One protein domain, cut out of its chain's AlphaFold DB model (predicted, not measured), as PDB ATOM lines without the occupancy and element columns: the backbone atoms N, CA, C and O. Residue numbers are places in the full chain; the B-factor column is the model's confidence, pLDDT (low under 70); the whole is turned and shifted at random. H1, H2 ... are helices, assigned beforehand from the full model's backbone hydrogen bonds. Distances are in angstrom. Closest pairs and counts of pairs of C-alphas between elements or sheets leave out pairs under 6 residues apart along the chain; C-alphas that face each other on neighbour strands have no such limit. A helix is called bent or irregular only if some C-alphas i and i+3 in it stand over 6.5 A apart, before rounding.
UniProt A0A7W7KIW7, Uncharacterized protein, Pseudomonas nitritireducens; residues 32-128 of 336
ATOM      1  N   LEU A  32      41.042  55.987  -3.584       52.53
ATOM      2  CA  LEU A  32      39.882  56.299  -4.404       52.53
ATOM      3  C   LEU A  32      40.367  57.201  -5.534       52.53
ATOM      4  O   LEU A  32      41.034  58.206  -5.268       52.53
ATOM      5  N   HIS A  33      40.034  56.833  -6.775       58.00
ATOM      6  CA  HIS A  33      40.347  57.644  -7.946       58.00
ATOM      7  C   HIS A  33      39.972  59.103  -7.628       58.00
ATOM      8  O   HIS A  33      38.854  59.334  -7.153       58.00
ATOM      9  N   PRO A  34      40.876  60.080  -7.815       63.31
ATOM     10  CA  PRO A  34      40.683  61.454  -7.340       63.31
ATOM     11  C   PRO A  34      39.369  62.078  -7.832       63.31
ATOM     12  O   PRO A  34      38.776  62.902  -7.137       63.31
ATOM     13  N   ASP A  35      38.870  61.623  -8.981       67.50
ATOM     14  CA  ASP A  35      37.580  62.039  -9.533       67.50
ATOM     15  C   ASP A  35      36.379  61.535  -8.727       67.50
ATOM     16  O   ASP A  35      35.423  62.280  -8.540       67.50
ATOM     17  N   LEU A  36      36.428  60.322  -8.170       69.88
ATOM     18  CA  LEU A  36      35.343  59.815  -7.330       69.88
ATOM     19  C   LEU A  36      35.292  60.572  -6.001       69.88
ATOM     20  O   LEU A  36      34.216  60.936  -5.546       69.88
ATOM     21  N   LYS A  37      36.446  60.903  -5.412       70.31
ATOM     22  CA  LYS A  37      36.488  61.739  -4.204       70.31
ATOM     23  C   LYS A  37      35.882  63.125  -4.449       70.31
ATOM     24  O   LYS A  37      35.044  63.559  -3.668       70.31
ATOM     25  N   ARG A  38      36.226  63.763  -5.576       75.88
ATOM     26  CA  ARG A  38      35.612  65.033  -5.999       75.88
ATOM     27  C   ARG A  38      34.097  64.924  -6.137       75.88
ATOM     28  O   ARG A  38      33.393  65.843  -5.746       75.88
ATOM     29  N   VAL A  39      33.596  63.808  -6.665       76.94
ATOM     30  CA  VAL A  39      32.154  63.567  -6.790       76.94
ATOM     31  C   VAL A  39      31.464  63.515  -5.421       76.94
ATOM     32  O   VAL A  39      30.437  64.164  -5.241       76.94
ATOM     33  N   TYR A  40      32.033  62.803  -4.444       74.31
ATOM     34  CA  TYR A  40      31.502  62.791  -3.074       74.31
ATOM     35  C   TYR A  40      31.523  64.190  -2.446       74.31
ATOM     36  O   TYR A  40      30.521  64.610  -1.869       74.31
ATOM     37  N   ASP A  41      32.619  64.933  -2.627       80.19
ATOM     38  CA  ASP A  41      32.763  66.294  -2.106       80.19
ATOM     39  C   ASP A  41      31.716  67.254  -2.710       80.19
ATOM     40  O   ASP A  41      31.118  68.040  -1.977       80.19
ATOM     41  N   VAL A  42      31.433  67.164  -4.018       80.75
ATOM     42  CA  VAL A  42      30.422  67.996  -4.710       80.75
ATOM     43  C   VAL A  42      29.011  67.744  -4.178       80.75
ATOM     44  O   VAL A  42      28.235  68.683  -4.026       80.75
ATOM     45  N   ILE A  43      28.682  66.490  -3.870       80.56
ATOM     46  CA  ILE A  43      27.382  66.113  -3.294       80.56
ATOM     47  C   ILE A  43      27.348  66.356  -1.771       80.56
ATOM     48  O   ILE A  43      26.304  66.223  -1.137       80.56
ATOM     49  N   GLY A  44      28.473  66.749  -1.162       82.44
ATOM     50  CA  GLY A  44      28.582  66.997   0.276       82.44
ATOM     51  C   GLY A  44      28.575  65.720   1.122       82.44
ATOM     52  O   GLY A  44      28.219  65.758   2.301       82.44
ATOM     53  N   LEU A  45      28.948  64.579   0.538       79.44
ATOM     54  CA  LEU A  45      29.012  63.290   1.220       79.44
ATOM     55  C   LEU A  45      30.440  62.972   1.666       79.44
ATOM     56  O   LEU A  45      31.409  63.181   0.943       79.44
ATOM     57  N   HIS A  46      30.573  62.370   2.846       78.88
ATOM     58  CA  HIS A  46      31.838  61.773   3.260       78.88
ATOM     59  C   HIS A  46      32.148  60.498   2.449       78.88
ATOM     60  O   HIS A  46      31.272  59.671   2.204       78.88
ATOM     61  N   TYR A  47      33.418  60.284   2.100       74.25
ATOM     62  CA  TYR A  47      33.891  59.147   1.288       74.25
ATOM     63  C   TYR A  47      33.724  57.766   1.951       74.25
ATOM     64  O   TYR A  47      33.960  56.744   1.318       74.25
ATOM     65  N   SER A  48      33.338  57.722   3.228       72.25
ATOM     66  CA  SER A  48      32.980  56.479   3.923       72.25
ATOM     67  C   SER A  48      31.544  56.028   3.652       72.25
ATOM     68  O   SER A  48      31.142  54.974   4.140       72.25
ATOM     69  N   HIS A  49      30.737  56.835   2.954       69.44
ATOM     70  CA  HIS A  49      29.382  56.438   2.599       69.44
ATOM     71  C   HIS A  49      29.389  55.402   1.466       69.44
ATOM     72  O   HIS A  49      30.204  55.500   0.550       69.44
ATOM     73  N   PRO A  50      28.472  54.419   1.500       74.75
ATOM     74  CA  PRO A  50      28.317  53.465   0.410       74.75
ATOM     75  C   PRO A  50      27.960  54.148  -0.916       74.75
ATOM     76  O   PRO A  50      27.186  55.106  -0.936       74.75
ATOM     77  N   VAL A  51      28.420  53.579  -2.036       72.06
ATOM     78  CA  VAL A  51      28.100  54.061  -3.396       72.06
ATOM     79  C   VAL A  51      26.591  54.103  -3.659       72.06
ATOM     80  O   VAL A  51      26.124  54.978  -4.380       72.06
ATOM     81  N   SER A  52      25.800  53.233  -3.023       67.00
ATOM     82  CA  SER A  52      24.334  53.283  -3.107       67.00
ATOM     83  C   SER A  52      23.743  54.600  -2.589       67.00
ATOM     84  O   SER A  52      22.765  55.087  -3.147       67.00
ATOM     85  N   ILE A  53      24.354  55.218  -1.570       68.00
ATOM     86  CA  ILE A  53      23.946  56.533  -1.059       68.00
ATOM     87  C   ILE A  53      24.279  57.623  -2.075       68.00
ATOM     88  O   ILE A  53      23.466  58.515  -2.297       68.00
ATOM     89  N   LEU A  54      25.442  57.542  -2.727       69.56
ATOM     90  CA  LEU A  54      25.814  58.477  -3.785       69.56
ATOM     91  C   LEU A  54      24.845  58.391  -4.979       69.56
ATOM     92  O   LEU A  54      24.363  59.423  -5.440       69.56
ATOM     93  N   ILE A  55      24.511  57.178  -5.431       73.94
ATOM     94  CA  ILE A  55      23.552  56.949  -6.527       73.94
ATOM     95  C   ILE A  55      22.177  57.520  -6.170       73.94
ATOM     96  O   ILE A  55      21.630  58.302  -6.943       73.94
ATOM     97  N   ALA A  56      21.660  57.224  -4.974       71.44
ATOM     98  CA  ALA A  56      20.374  57.759  -4.530       71.44
ATOM     99  C   ALA A  56      20.363  59.301  -4.475       71.44
ATOM    100  O   ALA A  56      19.358  59.932  -4.800       71.44
ATOM    101  N   ASN A  57      21.479  59.937  -4.096       74.12
ATOM    102  CA  ASN A  57      21.593  61.397  -4.138       74.12
ATOM    103  C   ASN A  57      21.584  61.932  -5.574       74.12
ATOM    104  O   ASN A  57      20.947  62.950  -5.826       74.12
ATOM    105  N   PHE A  58      22.223  61.250  -6.525       77.69
ATOM    106  CA  PHE A  58      22.145  61.639  -7.933       77.69
ATOM    107  C   PHE A  58      20.744  61.492  -8.516       77.69
ATOM    108  O   PHE A  58      20.284  62.396  -9.211       77.69
ATOM    109  N   GLU A  59      20.050  60.397  -8.211       73.75
ATOM    110  CA  GLU A  59      18.659  60.195  -8.626       73.75
ATOM    111  C   GLU A  59      17.750  61.292  -8.065       73.75
ATOM    112  O   GLU A  59      16.938  61.863  -8.796       73.75
ATOM    113  N   ASN A  60      17.940  61.657  -6.794       76.19
ATOM    114  CA  ASN A  60      17.218  62.763  -6.177       76.19
ATOM    115  C   ASN A  60      17.542  64.100  -6.850       76.19
ATOM    116  O   ASN A  60      16.622  64.829  -7.207       76.19
ATOM    117  N   THR A  61      18.820  64.418  -7.076       78.69
ATOM    118  CA  THR A  61      19.235  65.658  -7.750       78.69
ATOM    119  C   THR A  61      18.656  65.751  -9.158       78.69
ATOM    120  O   THR A  61      18.111  66.791  -9.521       78.69
ATOM    121  N   LYS A  62      18.697  64.658  -9.930       79.50
ATOM    122  CA  LYS A  62      18.076  64.586 -11.259       79.50
ATOM    123  C   LYS A  62      16.577  64.865 -11.176       79.50
ATOM    124  O   LYS A  62      16.078  65.740 -11.876       79.50
ATOM    125  N   ARG A  63      15.871  64.172 -10.280       81.69
ATOM    126  CA  ARG A  63      14.429  64.357 -10.077       81.69
ATOM    127  C   ARG A  63      14.088  65.796  -9.682       81.69
ATOM    128  O   ARG A  63      13.118  66.353 -10.185       81.69
ATOM    129  N   PHE A  64      14.859  66.405  -8.782       74.62
ATOM    130  CA  PHE A  64      14.637  67.794  -8.378       74.62
ATOM    131  C   PHE A  64      14.909  68.775  -9.517       74.62
ATOM    132  O   PHE A  64      14.137  69.715  -9.675       74.62
ATOM    133  N   ALA A  65      15.934  68.534 -10.337       75.75
ATOM    134  CA  ALA A  65      16.199  69.340 -11.525       75.75
ATOM    135  C   ALA A  65      15.050  69.252 -12.544       75.75
ATOM    136  O   ALA A  65      14.623  70.274 -13.065       75.75
ATOM    137  N   GLU A  66      14.491  68.061 -12.782       78.25
ATOM    138  CA  GLU A  66      13.339  67.877 -13.679       78.25
ATOM    139  C   GLU A  66      12.078  68.597 -13.170       78.25
ATOM    140  O   GLU A  66      11.373  69.246 -13.946       78.25
ATOM    141  N   LEU A  67      11.801  68.517 -11.863       77.38
ATOM    142  CA  LEU A  67      10.679  69.229 -11.245       77.38
ATOM    143  C   LEU A  67      10.874  70.746 -11.296       77.38
ATOM    144  O   LEU A  67       9.926  71.470 -11.597       77.38
ATOM    145  N   LEU A  68      12.091  71.224 -11.027       81.06
ATOM    146  CA  LEU A  68      12.418  72.642 -11.108       81.06
ATOM    147  C   LEU A  68      12.267  73.151 -12.542       81.06
ATOM    148  O   LEU A  68      11.596  74.151 -12.752       81.06
ATOM    149  N   HIS A  69      12.770  72.407 -13.525       78.38
ATOM    150  CA  HIS A  69      12.627  72.748 -14.937       78.38
ATOM    151  C   HIS A  69      11.156  72.836 -15.380       78.38
ATOM    152  O   HIS A  69      10.782  73.704 -16.168       78.38
ATOM    153  N   ALA A  70      10.286  71.966 -14.855       77.56
ATOM    154  CA  ALA A  70       8.851  72.057 -15.119       77.56
ATOM    155  C   ALA A  70       8.227  73.336 -14.532       77.56
ATOM    156  O   ALA A  70       7.405  73.966 -15.193       77.56
ATOM    157  N   VAL A  71       8.633  73.730 -13.320       81.06
ATOM    158  CA  VAL A  71       8.194  74.976 -12.671       81.06
ATOM    159  C   VAL A  71       8.718  76.205 -13.418       81.06
ATOM    160  O   VAL A  71       7.961  77.146 -13.645       81.06
ATOM    161  N   GLU A  72       9.987  76.185 -13.828       82.62
ATOM    162  CA  GLU A  72      10.612  77.231 -14.640       82.62
ATOM    163  C   GLU A  72       9.818  77.460 -15.922       82.62
ATOM    164  O   GLU A  72       9.372  78.580 -16.163       82.62
ATOM    165  N   ARG A  73       9.563  76.385 -16.680       83.12
ATOM    166  CA  ARG A  73       8.813  76.432 -17.939       83.12
ATOM    167  C   ARG A  73       7.422  77.040 -17.792       83.12
ATOM    168  O   ARG A  73       7.008  77.811 -18.648       83.12
ATOM    169  N   GLU A  74       6.710  76.672 -16.734       83.50
ATOM    170  CA  GLU A  74       5.321  77.090 -16.542       83.50
ATOM    171  C   GLU A  74       5.203  78.541 -16.054       83.50
ATOM    172  O   GLU A  74       4.299  79.267 -16.463       83.50
ATOM    173  N   PHE A  75       6.100  78.977 -15.165       82.94
ATOM    174  CA  PHE A  75       5.899  80.217 -14.407       82.94
ATOM    175  C   PHE A  75       6.974  81.283 -14.611       82.94
ATOM    176  O   PHE A  75       6.710  82.462 -14.356       82.94
ATOM    177  N   PHE A  76       8.178  80.892 -15.025       82.00
ATOM    178  CA  PHE A  76       9.360  81.757 -15.001       82.00
ATOM    179  C   PHE A  76      10.084  81.874 -16.348       82.00
ATOM    180  O   PHE A  76      11.102  82.565 -16.405       82.00
ATOM    181  N   MET A  77       9.564  81.267 -17.418       83.38
ATOM    182  CA  MET A  77       9.990  81.574 -18.785       83.38
ATOM    183  C   MET A  77       9.338  82.870 -19.249       83.38
ATOM    184  O   MET A  77       8.127  83.065 -19.103       83.38
ATOM    185  N   VAL A  78      10.149  83.759 -19.809       76.31
ATOM    186  CA  VAL A  78       9.690  84.987 -20.455       76.31
ATOM    187  C   VAL A  78      10.263  85.066 -21.867       76.31
ATOM    188  O   VAL A  78      11.412  84.666 -22.053       76.31
ATOM    189  N   PRO A  79       9.515  85.609 -22.843       74.44
ATOM    190  CA  PRO A  79      10.061  85.882 -24.165       74.44
ATOM    191  C   PRO A  79      11.316  86.737 -24.056       74.44
ATOM    192  O   PRO A  79      11.296  87.775 -23.385       74.44
ATOM    193  N   ALA A  80      12.405  86.288 -24.678       66.69
ATOM    194  CA  ALA A  80      13.626  87.073 -24.730       66.69
ATOM    195  C   ALA A  80      13.447  88.321 -25.592       66.69
ATOM    196  O   ALA A  80      12.638  88.370 -26.523       66.69
ATOM    197  N   GLU A  81      14.234  89.344 -25.272       68.00
ATOM    198  CA  GLU A  81      14.350  90.507 -26.139       68.00
ATOM    199  C   GLU A  81      15.092  90.105 -27.427       68.00
ATOM    200  O   GLU A  81      16.051  89.330 -27.359       68.00
ATOM    201  N   PRO A  82      14.660  90.596 -28.603       64.88
ATOM    202  CA  PRO A  82      15.377  90.366 -29.850       64.88
ATOM    203  C   PRO A  82      16.822  90.857 -29.733       64.88
ATOM    204  O   PRO A  82      17.060  91.976 -29.283       64.88
ATOM    205  N   SER A  83      17.774  90.019 -30.140       69.06
ATOM    206  CA  SER A  83      19.186  90.400 -30.199       69.06
ATOM    207  C   SER A  83      19.379  91.507 -31.242       69.06
ATOM    208  O   SER A  83      18.922  91.383 -32.378       69.06
ATOM    209  N   ASP A  84      20.059  92.590 -30.858       69.56
ATOM    210  CA  ASP A  84      20.482  93.663 -31.773       69.56
ATOM    211  C   ASP A  84      21.780  93.293 -32.527       69.56
ATOM    212  O   ASP A  84      22.326  94.103 -33.287       69.56
ATOM    213  N   GLU A  85      22.323  92.090 -32.299       76.81
ATOM    214  CA  GLU A  85      23.542  91.635 -32.953       76.81
ATOM    215  C   GLU A  85      23.260  91.207 -34.406       76.81
ATOM    216  O   GLU A  85      22.321  90.458 -34.677       76.81
ATOM    217  N   PRO A  86      24.082  91.651 -35.377       68.56
ATOM    218  CA  PRO A  86      23.841  91.399 -36.801       68.56
ATOM    219  C   PRO A  86      23.953  89.914 -37.183       68.56
ATOM    220  O   PRO A  86      23.560  89.528 -38.281       68.56
ATOM    221  N   GLU A  87      24.520  89.086 -36.303       75.56
ATOM    222  CA  GLU A  87      24.619  87.631 -36.451       75.56
ATOM    223  C   GLU A  87      23.332  86.878 -36.087       75.56
ATOM    224  O   GLU A  87      23.148  85.758 -36.561       75.56
ATOM    225  N   ASP A  88      22.409  87.527 -35.371       70.31
ATOM    226  CA  ASP A  88      21.126  86.960 -34.937       70.31
ATOM    227  C   ASP A  88      19.923  87.552 -35.703       70.31
ATOM    228  O   ASP A  88      18.761  87.279 -35.385       70.31
ATOM    229  N   GLU A  89      20.176  88.360 -36.740       64.19
ATOM    230  CA  GLU A  89      19.134  89.024 -37.527       64.19
ATOM    231  C   GLU A  89      18.266  87.988 -38.273       64.19
ATOM    232  O   GLU A  89      18.676  87.375 -39.260       64.19
ATOM    233  N   GLY A  90      17.033  87.793 -37.792       67.12
ATOM    234  CA  GLY A  90      16.071  86.827 -38.336       67.12
ATOM    235  C   GLY A  90      15.913  85.534 -37.528       67.12
ATOM    236  O   GLY A  90      15.096  84.695 -37.912       67.12
ATOM    237  N   CYS A  91      16.640  85.377 -36.418       63.12
ATOM    238  CA  CYS A  91      16.393  84.322 -35.437       63.12
ATOM    239  C   CYS A  91      15.271  84.742 -34.475       63.12
ATOM    240  O   CYS A  91      15.236  85.883 -34.011       63.12
ATOM    241  N   GLU A  92      14.340  83.833 -34.173       62.16
ATOM    242  CA  GLU A  92      13.385  84.069 -33.085       62.16
ATOM    243  C   GLU A  92      14.128  83.952 -31.744       62.16
ATOM    244  O   GLU A  92      14.877  82.992 -31.560       62.16
ATOM    245  N   PRO A  93      13.980  84.927 -30.833       66.25
ATOM    246  CA  PRO A  93      14.704  84.921 -29.571       66.25
ATOM    247  C   PRO A  93      14.142  83.829 -28.648       66.25
ATOM    248  O   PRO A  93      12.938  83.780 -28.394       66.25
ATOM    249  N   ASP A  94      15.018  82.951 -28.157       70.06
ATOM    250  CA  ASP A  94      14.646  81.855 -27.258       70.06
ATOM    251  C   ASP A  94      14.135  82.395 -25.916       70.06
ATOM    252  O   ASP A  94      14.767  83.259 -25.313       70.06
ATOM    253  N   ASP A  95      13.026  81.857 -25.401       77.50
ATOM    254  CA  ASP A  95      12.515  82.233 -24.080       77.50
ATOM    255  C   ASP A  95      13.602  82.074 -22.993       77.50
ATOM    256  O   ASP A  95      14.302  81.060 -22.912       77.50
ATOM    257  N   VAL A  96      13.709  83.057 -22.099       77.19
ATOM    258  CA  VAL A  96      14.715  83.093 -21.029       77.19
ATOM    259  C   VAL A  96      14.085  82.730 -19.690       77.19
ATOM    260  O   VAL A  96      13.049  83.264 -19.290       77.19
ATOM    261  N   CYS A  97      14.754  81.840 -18.956       80.50
ATOM    262  CA  CYS A  97      14.376  81.476 -17.596       80.50
ATOM    263  C   CYS A  97      14.846  82.540 -16.598       80.50
ATOM    264  O   CYS A  97      16.048  82.691 -16.357       80.50
ATOM    265  N   LEU A  98      13.909  83.226 -15.939       75.75
ATOM    266  CA  LEU A  98      14.229  84.258 -14.947       75.75
ATOM    267  C   LEU A  98      15.057  83.713 -13.774       75.75
ATOM    268  O   LEU A  98      15.930  84.416 -13.271       75.75
ATOM    269  N   MET A  99      14.839  82.451 -13.385       77.50
ATOM    270  CA  MET A  99      15.559  81.802 -12.279       77.50
ATOM    271  C   MET A  99      17.069  81.683 -12.524       77.50
ATOM    272  O   MET A  99      17.839  81.601 -11.566       77.50
ATOM    273  N   SER A 100      17.493  81.692 -13.791       72.00
ATOM    274  CA  SER A 100      18.902  81.607 -14.191       72.00
ATOM    275  C   SER A 100      19.654  82.939 -14.061       72.00
ATOM    276  O   SER A 100      20.882  82.954 -13.986       72.00
ATOM    277  N   CYS A 101      18.922  84.055 -13.981       71.06
ATOM    278  CA  CYS A 101      19.471  85.412 -13.921       71.06
ATOM    279  C   CYS A 101      19.371  86.044 -12.523       71.06
ATOM    280  O   CYS A 101      19.686  87.224 -12.352       71.06
ATOM    281  N   TRP A 102      18.891  85.292 -11.531       79.25
ATOM    282  CA  TRP A 102      18.733  85.774 -10.163       79.25
ATOM    283  C   TRP A 102      20.069  85.884  -9.424       79.25
ATOM    284  O   TRP A 102      21.082  85.328  -9.840       79.25
ATOM    285  N   GLY A 103      20.072  86.676  -8.350       74.81
ATOM    286  CA  GLY A 103      21.268  87.143  -7.649       74.81
ATOM    287  C   GLY A 103      22.265  86.046  -7.258       74.81
ATOM    288  O   GLY A 103      21.948  84.863  -7.170       74.81
ATOM    289  N   SER A 104      23.502  86.455  -6.976       74.12
ATOM    290  CA  SER A 104      24.616  85.531  -6.725       74.12
ATOM    291  C   SER A 104      24.693  85.004  -5.287       74.12
ATOM    292  O   SER A 104      25.552  84.169  -4.994       74.12
ATOM    293  N   THR A 105      23.822  85.474  -4.384       85.38
ATOM    294  CA  THR A 105      23.721  84.982  -3.000       85.38
ATOM    295  C   THR A 105      22.358  84.364  -2.712       85.38
ATOM    296  O   THR A 105      21.351  84.706  -3.334       85.38
ATOM    297  N   GLN A 106      22.313  83.476  -1.717       85.50
ATOM    298  CA  GLN A 106      21.089  82.788  -1.307       85.50
ATOM    299  C   GLN A 106      19.985  83.769  -0.882       85.50
ATOM    300  O   GLN A 106      18.820  83.573  -1.220       85.50
ATOM    301  N   GLU A 107      20.331  84.831  -0.156       90.25
ATOM    302  CA  GLU A 107      19.369  85.824   0.327       90.25
ATOM    303  C   GLU A 107      18.735  86.594  -0.831       90.25
ATOM    304  O   GLU A 107      17.514  86.741  -0.866       90.25
ATOM    305  N   GLN A 108      19.555  87.020  -1.798       84.62
ATOM    306  CA  GLN A 108      19.089  87.716  -2.998       84.62
ATOM    307  C   GLN A 108      18.186  86.815  -3.840       84.62
ATOM    308  O   GLN A 108      17.132  87.253  -4.296       84.62
ATOM    309  N   TYR A 109      18.564  85.545  -3.994       84.56
ATOM    310  CA  TYR A 109      17.776  84.565  -4.733       84.56
ATOM    311  C   TYR A 109      16.396  84.346  -4.095       84.56
ATOM    312  O   TYR A 109      15.375  84.333  -4.780       84.56
ATOM    313  N   ILE A 110      16.341  84.221  -2.763       88.81
ATOM    314  CA  ILE A 110      15.082  84.039  -2.025       88.81
ATOM    315  C   ILE A 110      14.198  85.287  -2.107       88.81
ATOM    316  O   ILE A 110      12.979  85.162  -2.220       88.81
ATOM    317  N   GLU A 111      14.779  86.483  -2.012       89.50
ATOM    318  CA  GLU A 111      14.034  87.740  -2.130       89.50
ATOM    319  C   GLU A 111      13.407  87.876  -3.523       89.50
ATOM    320  O   GLU A 111      12.193  88.039  -3.632       89.50
ATOM    321  N   GLN A 112      14.193  87.652  -4.575       84.44
ATOM    322  CA  GLN A 112      13.713  87.697  -5.959       84.44
ATOM    323  C   GLN A 112      12.660  86.620  -6.252       84.44
ATOM    324  O   GLN A 112      11.676  86.891  -6.941       84.44
ATOM    325  N   PHE A 113      12.793  85.427  -5.665       88.00
ATOM    326  CA  PHE A 113      11.763  84.394  -5.759       88.00
ATOM    327  C   PHE A 113      10.442  84.828  -5.105       88.00
ATOM    328  O   PHE A 113       9.371  84.611  -5.672       88.00
ATOM    329  N   ARG A 114      10.488  85.472  -3.929       89.88
ATOM    330  CA  ARG A 114       9.277  85.997  -3.268       89.88
ATOM    331  C   ARG A 114       8.597  87.072  -4.107       89.88
ATOM    332  O   ARG A 114       7.372  87.041  -4.230       89.88
ATOM    333  N   ASP A 115       9.373  87.972  -4.698       88.62
ATOM    334  CA  ASP A 115       8.845  89.019  -5.573       88.62
ATOM    335  C   ASP A 115       8.179  88.417  -6.815       88.62
ATOM    336  O   ASP A 115       7.060  88.793  -7.175       88.62
ATOM    337  N   ALA A 116       8.811  87.411  -7.428       85.94
ATOM    338  CA  ALA A 116       8.251  86.712  -8.578       85.94
ATOM    339  C   ALA A 116       6.933  85.987  -8.230       85.94
ATOM    340  O   ALA A 116       5.957  86.082  -8.977       85.94
ATOM    341  N   LEU A 117       6.851  85.341  -7.059       87.44
ATOM    342  CA  LEU A 117       5.602  84.748  -6.566       87.44
ATOM    343  C   LEU A 117       4.500  85.794  -6.346       87.44
ATOM    344  O   LEU A 117       3.344  85.535  -6.686       87.44
ATOM    345  N   ALA A 118       4.831  86.973  -5.814       89.38
ATOM    346  CA  ALA A 118       3.860  88.049  -5.620       89.38
ATOM    347  C   ALA A 118       3.289  88.548  -6.961       89.38
ATOM    348  O   ALA A 118       2.082  88.780  -7.076       89.38
ATOM    349  N   VAL A 119       4.129  88.643  -7.997       85.25
ATOM    350  CA  VAL A 119       3.693  88.980  -9.362       85.25
ATOM    351  C   VAL A 119       2.763  87.904  -9.927       85.25
ATOM    352  O   VAL A 119       1.722  88.243 -10.490       85.25
ATOM    353  N   LEU A 120       3.089  86.620  -9.753       85.31
ATOM    354  CA  LEU A 120       2.232  85.515 -10.201       85.31
ATOM    355  C   LEU A 120       0.882  85.507  -9.479       85.31
ATOM    356  O   LEU A 120      -0.152  85.348 -10.123       85.31
ATOM    357  N   GLN A 121       0.864  85.752  -8.169       87.12
ATOM    358  CA  GLN A 121      -0.373  85.878  -7.394       87.12
ATOM    359  C   GLN A 121      -1.218  87.070  -7.858       87.12
ATOM    360  O   GLN A 121      -2.434  86.943  -8.002       87.12
ATOM    361  N   ALA A 122      -0.592  88.212  -8.147       85.50
ATOM    362  CA  ALA A 122      -1.287  89.378  -8.682       85.50
ATOM    363  C   ALA A 122      -1.855  89.115 -10.086       85.50
ATOM    364  O   ALA A 122      -2.993  89.493 -10.363       85.50
ATOM    365  N   ARG A 123      -1.103  88.426 -10.958       82.44
ATOM    366  CA  ARG A 123      -1.582  87.986 -12.279       82.44
ATOM    367  C   ARG A 123      -2.744  87.010 -12.152       82.44
ATOM    368  O   ARG A 123      -3.737  87.197 -12.838       82.44
ATOM    369  N   ALA A 124      -2.667  86.036 -11.247       79.19
ATOM    370  CA  ALA A 124      -3.756  85.098 -10.979       79.19
ATOM    371  C   ALA A 124      -5.013  85.801 -10.433       79.19
ATOM    372  O   ALA A 124      -6.123  85.434 -10.792       79.19
ATOM    373  N   ALA A 125      -4.858  86.848  -9.618       78.12
ATOM    374  CA  ALA A 125      -5.984  87.649  -9.133       78.12
ATOM    375  C   ALA A 125      -6.618  88.537 -10.227       78.12
ATOM    376  O   ALA A 125      -7.810  88.843 -10.165       78.12
ATOM    377  N   GLN A 126      -5.828  88.970 -11.218       71.81
ATOM    378  CA  GLN A 126      -6.283  89.773 -12.365       71.81
ATOM    379  C   GLN A 126      -6.827  88.925 -13.515       71.81
ATOM    380  O   GLN A 126      -7.728  89.371 -14.228       71.81
ATOM    381  N   ALA A 127      -6.318  87.706 -13.674       66.69
ATOM    382  CA  ALA A 127      -6.923  86.648 -14.461       66.69
ATOM    383  C   ALA A 127      -8.186  86.184 -13.728       66.69
ATOM    384  O   ALA A 127      -8.234  85.117 -13.123       66.69
ATOM    385  N   GLN A 128      -9.208  87.045 -13.743       47.88
ATOM    386  CA  GLN A 128     -10.569  86.675 -13.391       47.88
ATOM    387  C   GLN A 128     -10.881  85.314 -14.023       47.88
ATOM    388  O   GLN A 128     -10.475  85.083 -15.173       47.88
TER     389      GLN A 128
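Overview. This is residues 32 to 128 of the 336 residues of an uncharacterized protein of Pseudomonas nitritireducens (UniProt A0A7W7KIW7). An open arrangement of three helices built along one long helix, H2, which makes most of the longest axis: the short helix H1 sits near the first turns of H2, and the long helix H3 comes near its last turns. Between H2 and H3 the backbone swings out in a long loop, residues 77 to 105, whose far part, residues 84 to 89, sticks out before the loop folds back, while the far part of H3 and the end after it, residues 121 to 128, stick out elsewhere. The printed part has 97 residues with three named helices, in the order H1, H2, H3, and no named strand; the class is all helix. The whole is extended, with a radius of gyration of the C-alphas of 19.4 A, and the C-alphas span 53 by 41 by 23 A along their three main axes.

Arrangement. Along the printed part, H1, residues 34 to 43, comes first, and a short link of 7 residues joins it to H2, residues 51 to 76. H1 and H2 only just touch, with 3 pairs of C-alphas within 8 A; the closest C-alphas are those of Tyr 40 and Leu 54, 7.2 A apart. H2 touches H1 with residues 54 to 57 alone. The two helices run the same way at a steep tilt of 51 degrees, and their centres are 18.8 A apart. Farther along H2, residues 62 to 67 stand free. After H2, residues 77 to 78 pair with residues 96 to 97, antiparallel, as a short pairing within the long link of 29 residues that leads to H3, residues 106 to 126. H3 touches no helix, but is near H2: the two are close but not clearly touching, with 1 pair of C-alphas within 8 A, those of Phe 75 and Leu 120, 7.7 A apart. They run the same way at a steep tilt of 42 degrees, with centres 21.9 A apart. H1 and H3 are apart. In H1, H2 and H3 every O i to N i+4 pair is within hydrogen-bond range.

Along the chain. H1 runs from Pro 34, with its C-alpha at (40.683, 61.454, -7.340), to Ile 43, and measures 14.7 A from first to last C-alpha. H2 runs from Val 51, with its C-alpha at (28.100, 54.061, -3.396), to Phe 76, and measures 35.4 A; with 26 residues it is the longest helix. H2 is neither bent nor irregular, but only just: C-alphas 73 and 76 are 6.1 A apart. H3 runs from Gln 106 to Gln 126, whose C-alpha is at (-6.283, 89.773, -12.365), and measures 30.3 A.

Size, cuts and confidence. The two C-alphas farthest apart are those of Leu 32 and Gln 128, the first and last printed residues, 59.6 A from each other. Without the stretches that stand free, residues 62 to 67, 84 to 89 and 121 to 128, the body of 77 residues spans 50 by 34 by 21 A and has a radius of gyration of 18.3 A. The printed part has no cut. The link from H2 to H3 is long, and its C-alphas lie 6 to 30 A from the mean of all C-alphas. The mean pLDDT of the printed part is 76.2. In this predicted model 22 printed residues are under 70: residues 32 to 36, 49, 52 to 54, 80 to 84, 86, 89 to 93 and 127 to 128.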